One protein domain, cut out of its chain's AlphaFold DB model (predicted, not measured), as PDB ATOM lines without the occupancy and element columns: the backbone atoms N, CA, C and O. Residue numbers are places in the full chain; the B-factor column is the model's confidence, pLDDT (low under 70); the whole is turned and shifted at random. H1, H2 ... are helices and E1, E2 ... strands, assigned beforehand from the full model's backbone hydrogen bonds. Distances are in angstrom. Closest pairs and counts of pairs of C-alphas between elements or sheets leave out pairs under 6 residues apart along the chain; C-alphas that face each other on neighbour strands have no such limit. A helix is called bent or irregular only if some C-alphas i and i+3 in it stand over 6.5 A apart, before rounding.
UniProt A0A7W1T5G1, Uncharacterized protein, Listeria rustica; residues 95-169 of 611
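What this domain is: This is residues 95 to 169 of the 611 residues of an uncharacterized protein of Listeria rustica (UniProt A0A7W1T5G1). A long, strongly twisted hairpin of two strands, E1 and E2, runs the length of the domain, and a shorter strand, E3, is added beside the half of E2 away from the hairpin's tip. The tip, around Glu 132, makes one end of the long axis; the turn from E2 to E3 and the small, irregular helix H1 lie toward the other end, while two long unnamed end stretches run on the E3 side of the sheet. The printed part has 75 residues with one named helix and three named strands, in the order H1 E1 E2 E3; the sheet has the order E1 - E2 - E3, all antiparallel, and the class is mostly strand. The whole is compact, with a radius of gyration of the C-alphas of 12.8 A, yet elongated, spanning 41 by 25 by 21 A.

How they stand to each other: The inner strand of the sheet is E2, residues 134 to 147, and its edge strands are E1, residues 120 to 131, and E3, residues 151 to 157. They form a meander, each strand the antiparallel neighbour of the one before. E1 and E2 are a hairpin with 156 degrees between their directions; N 121 and O 142 are 2.8 A apart and N 136 and O 129 are 2.9 A apart, both within hydrogen-bond range. E2 and E3 are a hairpin too, at 115 degrees, with N 143 and O 156 at 2.8 A and N 153 and O 146 at 3.0 A. E1 bends by 79 degrees at residue 126, and E2 by 67 degrees at residue 144. Residues 105 to 106 pair antiparallel with residues 151 to 152 of E3. H1, residues 109 to 114, is only just not on the sheet, with 4 pairs of C-alphas within 10 A. It is apart from E2, and only just apart from E3, with the closest C-alphas 8.1 A apart. In H1, 0 of 2 O i to N i+4 pairs and 0 of 3 O i to N i+3 pairs are within hydrogen-bond range.

Where its parts are: E2 is the longest strand and measures 35.5 A from C-alpha 134 at (-53.661, -10.351, -54.800) to C-alpha 147. E1 measures 26.9 A, and E3 16.0 A, ending at C-alpha 157 at (-50.616, -15.461, -30.047). H1 begins at C-alpha 109 at (-48.374, 5.937, -25.006) and measures 11.4 A; it is irregular, with C-alphas 110 and 113 8.2 A apart.

The domain as a whole: The two C-alphas farthest apart, those of Glu 132 and Ala 149, are 41.5 A from each other, while those of Ile 95 and Asp 169, the first and last printed, are 5.2 A apart. The printed part has no cut, and the links H1 to E1, E1 to E2 and E2 to E3 are tight. Residues 95 to 108 and 158 to 169 hold no named element. The mean pLDDT of the printed part is 81.3; it is under 70 at residues 109 to 113, 132 to 134 and 161 to 164.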
ATOM      1  N   ILE A  95     -47.501  -0.299 -32.664       87.81
ATOM      2  CA  ILE A  95     -46.294  -0.881 -32.082       87.81
ATOM      3  C   ILE A  95     -45.118   0.086 -32.280       87.81
ATOM      4  O   ILE A  95     -44.849   0.528 -33.395       87.81
ATOM      5  N   LYS A  96     -44.398   0.391 -31.197       86.31
ATOM      6  CA  LYS A  96     -43.253   1.318 -31.187       86.31
ATOM      7  C   LYS A  96     -41.927   0.639 -31.548       86.31
ATOM      8  O   LYS A  96     -41.006   1.298 -32.021       86.31
ATOM      9  N   SER A  97     -41.814  -0.666 -31.316       79.44
ATOM     10  CA  SER A  97     -40.602  -1.458 -31.552       79.44
ATOM     11  C   SER A  97     -40.944  -2.754 -32.273       79.44
ATOM     12  O   SER A  97     -41.881  -3.425 -31.856       79.44
ATOM     13  N   THR A  98     -40.167  -3.133 -33.287       79.00
ATOM     14  CA  THR A  98     -40.370  -4.372 -34.054       79.00
ATOM     15  C   THR A  98     -40.650  -5.577 -33.152       79.00
ATOM     16  O   THR A  98     -39.867  -5.883 -32.253       79.00
ATOM     17  N   LEU A  99     -41.755  -6.274 -33.413       77.25
ATOM     18  CA  LEU A  99     -42.152  -7.500 -32.727       77.25
ATOM     19  C   LEU A  99     -41.528  -8.687 -33.463       77.25
ATOM     20  O   LEU A  99     -42.016  -9.070 -34.519       77.25
ATOM     21  N   LYS A 100     -40.437  -9.256 -32.936       82.06
ATOM     22  CA  LYS A 100     -39.748 -10.414 -33.532       82.06
ATOM     23  C   LYS A 100     -39.306 -11.401 -32.455       82.06
ATOM     24  O   LYS A 100     -38.513 -11.036 -31.594       82.06
ATOM     25  N   GLY A 101     -39.778 -12.648 -32.537       76.50
ATOM     26  CA  GLY A 101     -39.365 -13.732 -31.629       76.50
ATOM     27  C   GLY A 101     -39.666 -13.470 -30.148       76.50
ATOM     28  O   GLY A 101     -38.921 -13.921 -29.284       76.50
ATOM     29  N   THR A 102     -40.699 -12.679 -29.859       77.06
ATOM     30  CA  THR A 102     -41.116 -12.289 -28.507       77.06
ATOM     31  C   THR A 102     -42.634 -12.118 -28.469       77.06
ATOM     32  O   THR A 102     -43.243 -11.869 -29.509       77.06
ATOM     33  N   ASP A 103     -43.226 -12.239 -27.280       82.06
ATOM     34  CA  ASP A 103     -44.647 -11.973 -26.999       82.06
ATOM     35  C   ASP A 103     -44.870 -10.610 -26.322       82.06
ATOM     36  O   ASP A 103     -45.984 -10.278 -25.922       82.06
ATOM     37  N   ALA A 104     -43.806  -9.821 -26.171       84.00
ATOM     38  CA  ALA A 104     -43.819  -8.517 -25.522       84.00
ATOM     39  C   ALA A 104     -43.480  -7.411 -26.524       84.00
ATOM     40  O   ALA A 104     -42.522  -7.538 -27.291       84.00
ATOM     41  N   PHE A 105     -44.214  -6.298 -26.489       84.00
ATOM     42  CA  PHE A 105     -43.905  -5.127 -27.306       84.00
ATOM     43  C   PHE A 105     -44.396  -3.821 -26.682       84.00
ATOM     44  O   PHE A 105     -45.430  -3.740 -26.018       84.00
ATOM     45  N   THR A 106     -43.637  -2.758 -26.941       82.88
ATOM     46  CA  THR A 106     -44.007  -1.405 -26.513       82.88
ATOM     47  C   THR A 106     -44.954  -0.766 -27.520       82.88
ATOM     48  O   THR A 106     -44.849  -0.990 -28.731       82.88
ATOM     49  N   ILE A 107     -45.883   0.045 -27.026       82.81
ATOM     50  CA  ILE A 107     -46.888   0.736 -27.833       82.81
ATOM     51  C   ILE A 107     -46.764   2.245 -27.634       82.81
ATOM     52  O   ILE A 107     -46.205   2.725 -26.649       82.81
ATOM     53  N   HIS A 108     -47.247   3.034 -28.593       79.12
ATOM     54  CA  HIS A 108     -47.232   4.487 -28.427       79.12
ATOM     55  C   HIS A 108     -48.171   4.918 -27.273       79.12
ATOM     56  O   HIS A 108     -49.362   4.597 -27.312       79.12
ATOM     57  N   PRO A 109     -47.683   5.693 -26.281       60.00
ATOM     58  CA  PRO A 109     -48.374   5.937 -25.006       60.00
ATOM     59  C   PRO A 109     -49.691   6.725 -25.121       60.00
ATOM     60  O   PRO A 109     -50.539   6.654 -24.239       60.00
ATOM     61  N   ASN A 110     -49.921   7.436 -26.229       63.62
ATOM     62  CA  ASN A 110     -51.087   8.312 -26.394       63.62
ATOM     63  C   ASN A 110     -52.372   7.590 -26.839       63.62
ATOM     64  O   ASN A 110     -53.353   8.263 -27.154       63.62
ATOM     65  N   LYS A 111     -52.388   6.250 -26.909       64.06
ATOM     66  CA  LYS A 111     -53.584   5.503 -27.336       64.06
ATOM     67  C   LYS A 111     -53.970   4.293 -26.446       64.06
ATOM     68  O   LYS A 111     -54.933   3.596 -26.732       64.06
ATOM     69  N   VAL A 112     -53.279   4.066 -25.324       63.44
ATOM     70  CA  VAL A 112     -53.327   2.791 -24.563       63.44
ATOM     71  C   VAL A 112     -54.554   2.603 -23.658       63.44
ATOM     72  O   VAL A 112     -54.902   1.473 -23.327       63.44
ATOM     73  N   SER A 113     -55.255   3.670 -23.266       69.00
ATOM     74  CA  SER A 113     -56.268   3.625 -22.192       69.00
ATOM     75  C   SER A 113     -57.484   2.717 -22.444       69.00
ATOM     76  O   SER A 113     -58.286   2.511 -21.537       69.00
ATOM     77  N   ALA A 114     -57.635   2.171 -23.654       79.06
ATOM     78  CA  ALA A 114     -58.737   1.296 -24.043       79.06
ATOM     79  C   ALA A 114     -58.454  -0.212 -23.878       79.06
ATOM     80  O   ALA A 114     -59.381  -1.010 -24.063       79.06
ATOM     81  N   LEU A 115     -57.212  -0.607 -23.569       89.31
ATOM     82  CA  LEU A 115     -56.774  -2.005 -23.475       89.31
ATOM     83  C   LEU A 115     -56.659  -2.492 -22.024       89.31
ATOM     84  O   LEU A 115     -56.297  -1.733 -21.127       89.31
ATOM     85  N   LYS A 116     -56.931  -3.780 -21.804       91.44
ATOM     86  CA  LYS A 116     -56.735  -4.483 -20.526       91.44
ATOM     87  C   LYS A 116     -56.326  -5.942 -20.745       91.44
ATOM     88  O   LYS A 116     -56.471  -6.480 -21.842       91.44
ATOM     89  N   GLU A 117     -55.860  -6.597 -19.683       94.31
ATOM     90  CA  GLU A 117     -55.658  -8.051 -19.683       94.31
ATOM     91  C   GLU A 117     -56.940  -8.790 -20.098       94.31
ATOM     92  O   GLU A 117     -58.051  -8.424 -19.708       94.31
ATOM     93  N   GLY A 118     -56.772  -9.829 -20.914       93.00
ATOM     94  CA  GLY A 118     -57.854 -10.630 -21.477       93.00
ATOM     95  C   GLY A 118     -58.446 -10.093 -22.781       93.00
ATOM     96  O   GLY A 118     -59.114 -10.865 -23.470       93.00
ATOM     97  N   ASP A 119     -58.191  -8.835 -23.161       93.81
ATOM     98  CA  ASP A 119     -58.691  -8.290 -24.428       93.81
ATOM     99  C   ASP A 119     -58.111  -9.055 -25.631       93.81
ATOM    100  O   ASP A 119     -56.914  -9.366 -25.678       93.81
ATOM    101  N   LEU A 120     -58.971  -9.323 -26.617       93.88
ATOM    102  CA  LEU A 120     -58.573  -9.806 -27.934       93.88
ATOM    103  C   LEU A 120     -58.113  -8.613 -28.781       93.88
ATOM    104  O   LEU A 120     -58.788  -7.582 -28.853       93.88
ATOM    105  N   ILE A 121     -56.965  -8.758 -29.431       92.56
ATOM    106  CA  ILE A 121     -56.389  -7.751 -30.312       92.56
ATOM    107  C   ILE A 121     -56.071  -8.337 -31.686       92.56
ATOM    108  O   ILE A 121     -55.703  -9.503 -31.806       92.56
ATOM    109  N   GLY A 122     -56.204  -7.508 -32.716       92.12
ATOM    110  CA  GLY A 122     -55.732  -7.787 -34.068       92.12
ATOM    111  C   GLY A 122     -54.479  -6.975 -34.354       92.12
ATOM    112  O   GLY A 122     -54.484  -5.751 -34.213       92.12
ATOM    113  N   LEU A 123     -53.405  -7.646 -34.749       90.00
ATOM    114  CA  LEU A 123     -52.189  -7.015 -35.240       90.00
ATOM    115  C   LEU A 123     -52.280  -6.934 -36.762       90.00
ATOM    116  O   LEU A 123     -52.466  -7.955 -37.418       90.00
ATOM    117  N   ALA A 124     -52.152  -5.736 -37.328       90.19
ATOM    118  CA  ALA A 124     -52.144  -5.523 -38.774       90.19
ATOM    119  C   ALA A 124     -50.864  -4.791 -39.181       90.19
ATOM    120  O   ALA A 124     -50.678  -3.607 -38.884       90.19
ATOM    121  N   SER A 125     -49.965  -5.518 -39.838       88.31
ATOM    122  CA  SER A 125     -48.720  -4.970 -40.375       88.31
ATOM    123  C   SER A 125     -49.016  -3.874 -41.407       88.31
ATOM    124  O   SER A 125     -50.050  -3.908 -42.060       88.31
ATOM    125  N   PRO A 126     -48.137  -2.894 -41.635       85.31
ATOM    126  CA  PRO A 126     -48.176  -2.112 -42.870       85.31
ATOM    127  C   PRO A 126     -47.719  -2.928 -44.097       85.31
ATOM    128  O   PRO A 126     -48.016  -2.556 -45.231       85.31
ATOM    129  N   GLU A 127     -47.001  -4.032 -43.887       86.00
ATOM    130  CA  GLU A 127     -46.475  -4.893 -44.949       86.00
ATOM    131  C   GLU A 127     -47.519  -5.902 -45.432       86.00
ATOM    132  O   GLU A 127     -48.348  -6.386 -44.659       86.00
ATOM    133  N   LYS A 128     -47.452  -6.257 -46.717       82.00
ATOM    134  CA  LYS A 128     -48.337  -7.240 -47.345       82.00
ATOM    135  C   LYS A 128     -47.527  -8.328 -48.025       82.00
ATOM    136  O   LYS A 128     -46.466  -8.047 -48.579       82.00
ATOM    137  N   GLN A 129     -48.068  -9.538 -48.042       77.44
ATOM    138  CA  GLN A 129     -47.520 -10.642 -48.819       77.44
ATOM    139  C   GLN A 129     -48.227 -10.731 -50.174       77.44
ATOM    140  O   GLN A 129     -49.449 -10.594 -50.258       77.44
ATOM    141  N   VAL A 130     -47.452 -10.939 -51.239       74.31
ATOM    142  CA  VAL A 130     -47.990 -11.239 -52.571       74.31
ATOM    143  C   VAL A 130     -48.556 -12.658 -52.564       74.31
ATOM    144  O   VAL A 130     -47.915 -13.571 -52.051       74.31
ATOM    145  N   SER A 131     -49.745 -12.816 -53.135       70.56
ATOM    146  CA  SER A 131     -50.478 -14.080 -53.264       70.56
ATOM    147  C   SER A 131     -50.945 -14.293 -54.703       70.56
ATOM    148  O   SER A 131     -51.014 -13.328 -55.469       70.56
ATOM    149  N   GLU A 132     -51.308 -15.528 -55.063       61.62
ATOM    150  CA  GLU A 132     -51.735 -15.916 -56.423       61.62
ATOM    151  C   GLU A 132     -52.871 -15.024 -56.970       61.62
ATOM    152  O   GLU A 132     -52.940 -14.774 -58.173       61.62
ATOM    153  N   GLY A 133     -53.737 -14.488 -56.101       59.50
ATOM    154  CA  GLY A 133     -54.852 -13.622 -56.495       59.50
ATOM    155  C   GLY A 133     -54.803 -12.189 -55.958       59.50
ATOM    156  O   GLY A 133     -55.804 -11.495 -56.075       59.50
ATOM    157  N   GLY A 134     -53.709 -11.716 -55.345       68.62
ATOM    158  CA  GLY A 134     -53.661 -10.351 -54.800       68.62
ATOM    159  C   GLY A 134     -52.588 -10.103 -53.740       68.62
ATOM    160  O   GLY A 134     -51.521 -10.711 -53.753       68.62
ATOM    161  N   SER A 135     -52.860  -9.185 -52.809       71.38
ATOM    162  CA  SER A 135     -51.981  -8.893 -51.668       71.38
ATOM    163  C   SER A 135     -52.700  -9.161 -50.348       71.38
ATOM    164  O   SER A 135     -53.722  -8.521 -50.086       71.38
ATOM    165  N   ILE A 136     -52.144 -10.028 -49.506       75.50
ATOM    166  CA  ILE A 136     -52.699 -10.363 -48.192       75.50
ATOM    167  C   ILE A 136     -52.053  -9.476 -47.134       75.50
ATOM    168  O   ILE A 136     -50.839  -9.255 -47.137       75.50
ATOM    169  N   GLN A 137     -52.871  -8.961 -46.222       81.69
ATOM    170  CA  GLN A 137     -52.391  -8.179 -45.096       81.69
ATOM    171  C   GLN A 137     -51.694  -9.094 -44.082       81.69
ATOM    172  O   GLN A 137     -52.338  -9.961 -43.499       81.69
ATOM    173  N   LEU A 138     -50.396  -8.893 -43.830       83.75
ATOM    174  CA  LEU A 138     -49.721  -9.612 -42.748       83.75
ATOM    175  C   LEU A 138     -50.272  -9.142 -41.401       83.75
ATOM    176  O   LEU A 138     -50.512  -7.948 -41.198       83.75
ATOM    177  N   GLY A 139     -50.480 -10.079 -40.484       86.88
ATOM    178  CA  GLY A 139     -51.121  -9.819 -39.201       86.88
ATOM    179  C   GLY A 139     -51.430 -11.100 -38.441       86.88
ATOM    180  O   GLY A 139     -51.046 -12.176 -38.893       86.88
ATOM    181  N   GLU A 140     -52.106 -10.976 -37.304       88.62
ATOM    182  CA  GLU A 140     -52.683 -12.099 -36.554       88.62
ATOM    183  C   GLU A 140     -53.664 -11.609 -35.480       88.62
ATOM    184  O   GLU A 140     -53.720 -10.414 -35.178       88.62
ATOM    185  N   LEU A 141     -54.387 -12.544 -34.859       90.50
ATOM    186  CA  LEU A 141     -55.084 -12.299 -33.596       90.50
ATOM    187  C   LEU A 141     -54.217 -12.727 -32.403       90.50
ATOM    188  O   LEU A 141     -53.520 -13.743 -32.446       90.50
ATOM    189  N   ALA A 142     -54.294 -11.970 -31.313       90.94
ATOM    190  CA  ALA A 142     -53.618 -12.274 -30.057       90.94
ATOM    191  C   ALA A 142     -54.458 -11.827 -28.854       90.94
ATOM    192  O   ALA A 142     -55.293 -10.933 -28.969       90.94
ATOM    193  N   ARG A 143     -54.241 -12.423 -27.682       92.94
ATOM    194  CA  ARG A 143     -54.897 -12.030 -26.427       92.94
ATOM    195  C   ARG A 143     -53.893 -11.427 -25.461       92.94
ATOM    196  O   ARG A 143     -52.832 -12.001 -25.238       92.94
ATOM    197  N   ILE A 144     -54.229 -10.298 -24.851       93.56
ATOM    198  CA  ILE A 144     -53.355  -9.654 -23.865       93.56
ATOM    199  C   ILE A 144     -53.311 -10.506 -22.592       93.56
ATOM    200  O   ILE A 144     -54.348 -10.784 -21.994       93.56
ATOM    201  N   GLN A 145     -52.113 -10.903 -22.166       94.44
ATOM    202  CA  GLN A 145     -51.889 -11.642 -20.918       94.44
ATOM    203  C   GLN A 145     -51.344 -10.761 -19.792       94.44
ATOM    204  O   GLN A 145     -51.538 -11.099 -18.632       94.44
ATOM    205  N   ALA A 146     -50.628  -9.689 -20.131       91.25
ATOM    206  CA  ALA A 146     -50.123  -8.695 -19.189       91.25
ATOM    207  C   ALA A 146     -49.919  -7.360 -19.916       91.25
ATOM    208  O   ALA A 146     -49.439  -7.338 -21.056       91.25
ATOM    209  N   ILE A 147     -50.295  -6.253 -19.277       89.62
ATOM    210  CA  ILE A 147     -50.190  -4.904 -19.846       89.62
ATOM    211  C   ILE A 147     -49.880  -3.877 -18.755       89.62
ATOM    212  O   ILE A 147     -50.452  -3.911 -17.666       89.62
ATOM    213  N   SER A 148     -49.008  -2.931 -19.080       85.81
ATOM    214  CA  SER A 148     -48.740  -1.729 -18.293       85.81
ATOM    215  C   SER A 148     -49.096  -0.470 -19.089       85.81
ATOM    216  O   SER A 148     -49.672  -0.537 -20.175       85.81
ATOM    217  N   ALA A 149     -48.826   0.711 -18.528       76.44
ATOM    218  CA  ALA A 149     -49.321   1.977 -19.072       76.44
ATOM    219  C   ALA A 149     -48.890   2.255 -20.530       76.44
ATOM    220  O   ALA A 149     -49.622   2.923 -21.258       76.44
ATOM    221  N   ASP A 150     -47.725   1.764 -20.955       76.12
ATOM    222  CA  ASP A 150     -47.131   2.016 -22.275       76.12
ATOM    223  C   ASP A 150     -46.633   0.750 -22.997       76.12
ATOM    224  O   ASP A 150     -46.053   0.835 -24.087       76.12
ATOM    225  N   ALA A 151     -46.876  -0.435 -22.436       82.94
ATOM    226  CA  ALA A 151     -46.380  -1.688 -22.990       82.94
ATOM    227  C   ALA A 151     -47.385  -2.827 -22.840       82.94
ATOM    228  O   ALA A 151     -47.974  -3.025 -21.778       82.94
ATOM    229  N   ILE A 152     -47.518  -3.626 -23.899       86.25
ATOM    230  CA  ILE A 152     -48.088  -4.965 -23.795       86.25
ATOM    231  C   ILE A 152     -46.927  -5.883 -23.423       86.25
ATOM    232  O   ILE A 152     -46.056  -6.188 -24.237       86.25
ATOM    233  N   GLU A 153     -46.890  -6.264 -22.153       86.12
ATOM    234  CA  GLU A 153     -45.787  -7.028 -21.568       86.12
ATOM    235  C   GLU A 153     -45.816  -8.484 -22.010       86.12
ATOM    236  O   GLU A 153     -44.776  -9.138 -22.048       86.12
ATOM    237  N   ARG A 154     -47.007  -8.997 -22.335       88.19
ATOM    238  CA  ARG A 154     -47.175 -10.353 -22.843       88.19
ATOM    239  C   ARG A 154     -48.489 -10.524 -23.591       88.19
ATOM    240  O   ARG A 154     -49.546 -10.123 -23.093       88.19
ATOM    241  N   VAL A 155     -48.437 -11.209 -24.726       88.38
ATOM    242  CA  VAL A 155     -49.609 -11.725 -25.438       88.38
ATOM    243  C   VAL A 155     -49.603 -13.248 -25.521       88.38
ATOM    244  O   VAL A 155     -48.564 -13.892 -25.480       88.38
ATOM    245  N   TYR A 156     -50.790 -13.818 -25.679       87.94
ATOM    246  CA  TYR A 156     -50.987 -15.145 -26.233       87.94
ATOM    247  C   TYR A 156     -51.297 -15.003 -27.721       87.94
ATOM    248  O   TYR A 156     -52.322 -14.418 -28.074       87.94
ATOM    249  N   ARG A 157     -50.423 -15.504 -28.591       85.81
ATOM    250  CA  ARG A 157     -50.616 -15.461 -30.047       85.81
ATOM    251  C   ARG A 157     -51.456 -16.650 -30.496       85.81
ATOM    252  O   ARG A 157     -51.098 -17.785 -30.199       85.81
ATOM    253  N   MET A 158     -52.531 -16.408 -31.246       85.81
ATOM    254  CA  MET A 158     -53.412 -17.493 -31.715       85.81
ATOM    255  C   MET A 158     -52.764 -18.356 -32.812       85.81
ATOM    256  O   MET A 158     -53.202 -19.470 -33.082       85.81
ATOM    257  N   THR A 159     -51.685 -17.864 -33.425       79.38
ATOM    258  CA  THR A 159     -50.826 -18.628 -34.341       79.38
ATOM    259  C   THR A 159     -50.024 -19.727 -33.638       79.38
ATOM    260  O   THR A 159     -49.528 -20.617 -34.320       79.38
ATOM    261  N   HIS A 160     -49.874 -19.658 -32.307       70.19
ATOM    262  CA  HIS A 160     -49.015 -20.507 -31.463       70.19
ATOM    263  C   HIS A 160     -47.524 -20.543 -31.859       70.19
ATOM    264  O   HIS A 160     -46.758 -21.320 -31.293       70.19
ATOM    265  N   GLU A 161     -47.087 -19.695 -32.794       68.62
ATOM    266  CA  GLU A 161     -45.754 -19.738 -33.399       68.62
ATOM    267  C   GLU A 161     -45.253 -18.317 -33.734       68.62
ATOM    268  O   GLU A 161     -46.027 -17.404 -34.024       68.62
ATOM    269  N   TYR A 162     -43.932 -18.109 -33.715       57.44
ATOM    270  CA  TYR A 162     -43.305 -16.808 -34.001       57.44
ATOM    271  C   TYR A 162     -43.061 -16.603 -35.505       57.44
ATOM    272  O   TYR A 162     -41.928 -16.382 -35.928       57.44
ATOM    273  N   HIS A 163     -44.115 -16.681 -36.319       59.09
ATOM    274  CA  HIS A 163     -43.987 -16.692 -37.787       59.09
ATOM    275  C   HIS A 163     -43.488 -15.399 -38.398       59.09
ATOM    276  O   HIS A 163     -42.722 -15.400 -39.361       59.09
ATOM    277  N   HIS A 164     -43.933 -14.278 -37.844       66.56
ATOM    278  CA  HIS A 164     -43.742 -12.987 -38.480       66.56
ATOM    279  C   HIS A 164     -43.075 -11.996 -37.541       66.56
ATOM    280  O   HIS A 164     -43.416 -11.875 -36.361       66.56
ATOM    281  N   SER A 165     -42.097 -11.291 -38.109       76.50
ATOM    282  CA  SER A 165     -41.555 -10.068 -37.543       76.50
ATOM    283  C   SER A 165     -42.481  -8.934 -37.954       76.50
ATOM    284  O   SER A 165     -42.538  -8.617 -39.139       76.50
ATOM    285  N   TYR A 166     -43.184  -8.308 -37.017       84.31
ATOM    286  CA  TYR A 166     -44.001  -7.141 -37.340       84.31
ATOM    287  C   TYR A 166     -43.190  -5.862 -37.148       84.31
ATOM    288  O   TYR A 166     -42.600  -5.679 -36.076       84.31
ATOM    289  N   PRO A 167     -43.124  -4.977 -38.154       86.94
ATOM    290  CA  PRO A 167     -42.348  -3.749 -38.066       86.94
ATOM    291  C   PRO A 167     -42.973  -2.757 -37.076       86.94
ATOM    292  O   PRO A 167     -44.097  -2.930 -36.586       86.94
ATOM    293  N   THR A 168     -42.242  -1.676 -36.802       85.94
ATOM    294  CA  THR A 168     -42.814  -0.491 -36.155       85.94
ATOM    295  C   THR A 168     -44.021   0.021 -36.941       85.94
ATOM    296  O   THR A 168     -44.161  -0.250 -38.132       85.94
ATOM    297  N   ASP A 169     -44.915   0.742 -36.271       87.38
ATOM    298  CA  ASP A 169     -46.162   1.275 -36.836       87.38
ATOM    299  C   ASP A 169     -47.227   0.239 -37.234       87.38
ATOM    300  O   ASP A 169     -48.315   0.638 -37.668       87.38
TER     301      ASP A 169